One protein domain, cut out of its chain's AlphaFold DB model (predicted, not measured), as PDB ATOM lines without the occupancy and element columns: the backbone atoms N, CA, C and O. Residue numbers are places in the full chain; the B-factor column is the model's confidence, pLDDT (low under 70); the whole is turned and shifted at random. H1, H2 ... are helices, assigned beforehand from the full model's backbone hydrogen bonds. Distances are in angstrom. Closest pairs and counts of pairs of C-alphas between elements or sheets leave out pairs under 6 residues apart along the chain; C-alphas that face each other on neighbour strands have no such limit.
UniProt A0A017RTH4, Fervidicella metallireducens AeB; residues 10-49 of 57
ATOM      1  N   LYS A  10     135.414 145.224 178.665       73.38
ATOM      2  CA  LYS A  10     134.965 143.957 178.050       73.38
ATOM      3  C   LYS A  10     133.459 143.689 178.197       73.38
ATOM      4  O   LYS A  10     132.904 142.893 177.452       73.38
ATOM      5  N   LYS A  11     132.803 144.321 179.176       75.94
ATOM      6  CA  LYS A  11     131.363 144.210 179.455       75.94
ATOM      7  C   LYS A  11     130.592 145.477 179.065       75.94
ATOM      8  O   LYS A  11     129.402 145.576 179.350       75.94
ATOM      9  N   CYS A  12     131.259 146.470 178.477       77.44
ATOM     10  CA  CYS A  12     130.635 147.724 178.083       77.44
ATOM     11  C   CYS A  12     129.871 147.540 176.765       77.44
ATOM     12  O   CYS A  12     130.483 147.115 175.785       77.44
ATOM     13  N   PRO A  13     128.583 147.917 176.684       81.62
ATOM     14  CA  PRO A  13     127.838 147.877 175.428       81.62
ATOM     15  C   PRO A  13     128.499 148.696 174.312       81.62
ATOM     16  O   PRO A  13     128.483 148.280 173.160       81.62
ATOM     17  N   GLU A  14     129.120 149.834 174.643       81.25
ATOM     18  CA  GLU A  14     129.799 150.699 173.665       81.25
ATOM     19  C   GLU A  14     131.040 150.019 173.076       81.25
ATOM     20  O   GLU A  14     131.301 150.138 171.884       81.25
ATOM     21  N   HIS A  15     131.753 149.232 173.882       80.19
ATOM     22  CA  HIS A  15     132.868 148.426 173.398       80.19
ATOM     23  C   HIS A  15     132.387 147.231 172.565       80.19
ATOM     24  O   HIS A  15     132.896 146.990 171.478       80.19
ATOM     25  N   LEU A  16     131.341 146.529 173.021       82.62
ATOM     26  CA  LEU A  16     130.751 145.393 172.297       82.62
ATOM     27  C   LEU A  16     130.144 145.789 170.942       82.62
ATOM     28  O   LEU A  16     130.055 144.964 170.040       82.62
ATOM     29  N   THR A  17     129.717 147.044 170.802       86.06
ATOM     30  CA  THR A  17     129.158 147.597 169.561       86.06
ATOM     31  C   THR A  17     130.195 148.335 168.710       86.06
ATOM     32  O   THR A  17     129.813 148.997 167.748       86.06
ATOM     33  N   ASN A  18     131.490 148.233 169.046       81.56
ATOM     34  CA  ASN A  18     132.598 148.945 168.393       81.56
ATOM     35  C   ASN A  18     132.413 150.473 168.327       81.56
ATOM     36  O   ASN A  18     132.982 151.140 167.469       81.56
ATOM     37  N   ARG A  19     131.622 151.045 169.239       81.44
ATOM     38  CA  ARG A  19     131.479 152.499 169.408       81.44
ATOM     39  C   ARG A  19     132.577 153.094 170.289       81.44
ATOM     40  O   ARG A  19     132.649 154.307 170.435       81.44
ATOM     41  N   CYS A  20     133.391 152.243 170.906       76.50
ATOM     42  CA  CYS A  20     134.502 152.628 171.756       76.50
ATOM     43  C   CYS A  20     135.595 151.543 171.748       76.50
ATOM     44  O   CYS A  20     135.317 150.354 171.912       76.50
ATOM     45  N   GLU A  21     136.859 151.957 171.669       73.06
ATOM     46  CA  GLU A  21     138.028 151.059 171.630       73.06
ATOM     47  C   GLU A  21     138.448 150.516 173.013       73.06
ATOM     48  O   GLU A  21     139.402 149.760 173.145       73.06
ATOM     49  N   GLY A  22     137.721 150.874 174.073       68.25
ATOM     50  CA  GLY A  22     137.978 150.477 175.463       68.25
ATOM     51  C   GLY A  22     139.059 151.313 176.156       68.25
ATOM     52  O   GLY A  22     139.102 151.371 177.383       68.25
ATOM     53  N   GLU A  23     139.878 152.016 175.377       68.81
ATOM     54  CA  GLU A  23     140.916 152.934 175.851       68.81
ATOM     55  C   GLU A  23     140.625 154.400 175.513       68.81
ATOM     56  O   GLU A  23     141.449 155.265 175.794       68.81
ATOM     57  N   ASP A  24     139.444 154.720 174.982       71.56
ATOM     58  CA  ASP A  24     139.030 156.101 174.707       71.56
ATOM     59  C   ASP A  24     138.555 156.813 175.991       71.56
ATOM     60  O   ASP A  24     137.804 156.244 176.785       71.56
ATOM     61  N   GLU A  25     138.998 158.056 176.217       70.50
ATOM     62  CA  GLU A  25     138.550 158.920 177.331       70.50
ATOM     63  C   GLU A  25     137.045 159.142 177.344       70.50
ATOM     64  O   GLU A  25     136.445 159.254 178.413       70.50
ATOM     65  N   ASN A  26     136.429 159.115 176.167       69.31
ATOM     66  CA  ASN A  26     134.988 159.254 176.006       69.31
ATOM     67  C   ASN A  26     134.233 157.965 176.325       69.31
ATOM     68  O   ASN A  26     133.003 157.954 176.417       69.31
ATOM     69  N   CYS A  27     134.955 156.863 176.511       74.69
ATOM     70  CA  CYS A  27     134.332 155.607 176.827       74.69
ATOM     71  C   CYS A  27     133.970 155.528 178.298       74.69
ATOM     72  O   CYS A  27     134.826 155.550 179.184       74.69
ATOM     73  N   LEU A  28     132.682 155.310 178.551       75.38
ATOM     74  CA  LEU A  28     132.123 155.202 179.891       75.38
ATOM     75  C   LEU A  28     132.877 154.206 180.791       75.38
ATOM     76  O   LEU A  28     132.935 154.362 182.010       75.38
ATOM     77  N   CYS A  29     133.448 153.158 180.197       70.25
ATOM     78  CA  CYS A  29     134.122 152.089 180.915       70.25
ATOM     79  C   CYS A  29     135.596 152.364 181.251       70.25
ATOM     80  O   CYS A  29     136.113 151.683 182.141       70.25
ATOM     81  N   LYS A  30     136.261 153.333 180.596       69.12
ATOM     82  CA  LYS A  30     137.710 153.581 180.754       69.12
ATOM     83  C   LYS A  30     138.079 154.008 182.178       69.12
ATOM     84  O   LYS A  30     139.184 153.741 182.638       69.12
ATOM     85  N   PHE A  31     137.129 154.582 182.911       67.06
ATOM     86  CA  PHE A  31     137.302 154.984 184.305       67.06
ATOM     87  C   PHE A  31     136.035 154.734 185.117       67.06
ATOM     88  O   PHE A  31     135.589 155.603 185.855       67.06
ATOM     89  N   CYS A  32     135.425 153.560 184.975       70.31
ATOM     90  CA  CYS A  32     134.276 153.180 185.790       70.31
ATOM     91  C   CYS A  32     134.766 152.490 187.084       70.31
ATOM     92  O   CYS A  32     134.975 151.276 187.072       70.31
ATOM     93  N   PRO A  33     134.939 153.204 188.223       69.44
ATOM     94  CA  PRO A  33     135.371 152.598 189.489       69.44
ATOM     95  C   PRO A  33     134.271 151.751 190.150       69.44
ATOM     96  O   PRO A  33     134.478 151.182 191.220       69.44
ATOM     97  N   ARG A  34     133.072 151.714 189.558       72.44
ATOM     98  CA  ARG A  34     131.881 151.022 190.062       72.44
ATOM     99  C   ARG A  34     131.510 149.853 189.145       72.44
ATOM    100  O   ARG A  34     132.170 149.576 188.151       72.44
ATOM    101  N   ASN A  35     130.428 149.157 189.486       78.94
ATOM    102  CA  ASN A  35     129.807 148.186 188.586       78.94
ATOM    103  C   ASN A  35     129.302 148.892 187.306       78.94
ATOM    104  O   ASN A  35     128.769 150.001 187.382       78.94
ATOM    105  N   MET A  36     129.425 148.232 186.150       80.19
ATOM    106  CA  MET A  36     129.012 148.751 184.841       80.19
ATOM    107  C   MET A  36     127.567 149.268 184.822       80.19
ATOM    108  O   MET A  36     127.320 150.343 184.282       80.19
ATOM    109  N   SER A  37     126.623 148.570 185.464       80.00
ATOM    110  CA  SER A  37     125.216 149.003 185.509       80.00
ATOM    111  C   SER A  37     125.045 150.379 186.161       80.00
ATOM    112  O   SER A  37     124.189 151.160 185.752       80.00
ATOM    113  N   VAL A  38     125.880 150.698 187.156       80.38
ATOM    114  CA  VAL A  38     125.876 152.003 187.834       80.38
ATOM    115  C   VAL A  38     126.470 153.075 186.927       80.38
ATOM    116  O   VAL A  38     125.899 154.153 186.815       80.38
ATOM    117  N   CYS A  39     127.572 152.777 186.237       80.00
ATOM    118  CA  CYS A  39     128.188 153.726 185.309       80.00
ATOM    119  C   CYS A  39     127.255 154.069 184.147       80.00
ATOM    120  O   CYS A  39     127.093 155.243 183.831       80.00
ATOM    121  N   ILE A  40     126.567 153.071 183.579       80.88
ATOM    122  CA  ILE A  40     125.560 153.289 182.532       80.88
ATOM    123  C   ILE A  40     124.478 154.230 183.057       80.88
ATOM    124  O   ILE A  40     124.238 155.269 182.450       80.88
ATOM    125  N   LYS A  41     123.894 153.933 184.224       80.19
ATOM    126  CA  LYS A  41     122.860 154.778 184.833       80.19
ATOM    127  C   LYS A  41     123.312 156.229 185.009       80.19
ATOM    128  O   LYS A  41     122.562 157.130 184.669       80.19
ATOM    129  N   VAL A  42     124.529 156.453 185.504       79.75
ATOM    130  CA  VAL A  42     125.075 157.802 185.722       79.75
ATOM    131  C   VAL A  42     125.289 158.557 184.406       79.75
ATOM    132  O   VAL A  42     124.946 159.733 184.348       79.75
ATOM    133  N   LYS A  43     125.802 157.908 183.348       79.44
ATOM    134  CA  LYS A  43     125.926 158.532 182.015       79.44
ATOM    135  C   LYS A  43     124.565 158.959 181.480       79.44
ATOM    136  O   LYS A  43     124.408 160.123 181.138       79.44
ATOM    137  N   TRP A  44     123.588 158.052 181.504       74.62
ATOM    138  CA  TRP A  44     122.220 158.363 181.090       74.62
ATOM    139  C   TRP A  44     121.628 159.505 181.909       74.62
ATOM    140  O   TRP A  44     121.111 160.444 181.322       74.62
ATOM    141  N   CYS A  45     121.753 159.476 183.242       78.19
ATOM    142  CA  CYS A  45     121.300 160.578 184.089       78.19
ATOM    143  C   CYS A  45     121.918 161.904 183.643       78.19
ATOM    144  O   CYS A  45     121.168 162.820 183.341       78.19
ATOM    145  N   ARG A  46     123.245 161.976 183.495       81.12
ATOM    146  CA  ARG A  46     123.950 163.189 183.059       81.12
ATOM    147  C   ARG A  46     123.543 163.663 181.659       81.12
ATOM    148  O   ARG A  46     123.460 164.861 181.431       81.12
ATOM    149  N   GLU A  47     123.305 162.748 180.723       78.94
ATOM    150  CA  GLU A  47     122.833 163.075 179.368       78.94
ATOM    151  C   GLU A  47     121.377 163.570 179.361       78.94
ATOM    152  O   GLU A  47     120.993 164.336 178.481       78.94
ATOM    153  N   THR A  48     120.571 163.146 180.337       78.69
ATOM    154  CA  THR A  48     119.162 163.553 180.500       78.69
ATOM    155  C   THR A  48     118.957 164.711 181.476       78.69
ATOM    156  O   THR A  48     117.856 165.256 181.554       78.69
ATOM    157  N   GLU A  49     119.986 165.077 182.242       78.75
ATOM    158  CA  GLU A  49     119.949 166.213 183.150       78.75
ATOM    159  C   GLU A  49     119.747 167.477 182.315       78.75
ATOM    160  O   GLU A  49     120.589 167.878 181.514       78.75
TER     161      GLU A  49
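Overview. This is residues 10 to 49 of the 57 residues of a protein of Fervidicella metallireducens AeB (UniProt A0A017RTH4). A short helix, H1, and a longer one, H2, lie apart from each other and are joined by a long winding loop, residues 17 to 35, while residues 44 to 49, of which 44 to 48 belong to H2, stick out at the end away from H1. The loop first runs out round residue 21 on the side of H1 away from H2, then turns back and passes on to Met 36, where H2 begins. The printed part has 40 residues with two named helices, H1 then H2, and no named strand; the class is all helix, though under half of the residues are in named elements. It is compact, with a radius of gyration of the C-alphas of 9.7 A and spans of 26 by 18 by 16 A.

Along the chain. H1 is residues 13 to 16, beginning at C-alpha 13 (127.838, 147.877, 175.428). H2 is residues 36 to 48, 18.3 A from C-alpha 36 (129.012, 148.751, 184.841) to C-alpha 48 (119.162, 163.553, 180.500).

Arrangement. H1 and H2 are apart, with no C-alpha of the one within 8 A of the other. In H2 every O i to N i+4 pair is within hydrogen-bond range; H1 is too short for such a pair. Residues 44 to 49, of which 44 to 48 belong to H2, stand free.

Size, cuts and confidence. The C-alphas farthest apart, of Lys 10 and Glu 49, are 27.3 A apart. The printed part has no cut. The link from H1 to H2 is long, 19 residues. Mean pLDDT of the printed part is 76.5; residues 22 to 23, 26, 30 to 31 and 33 are under 70.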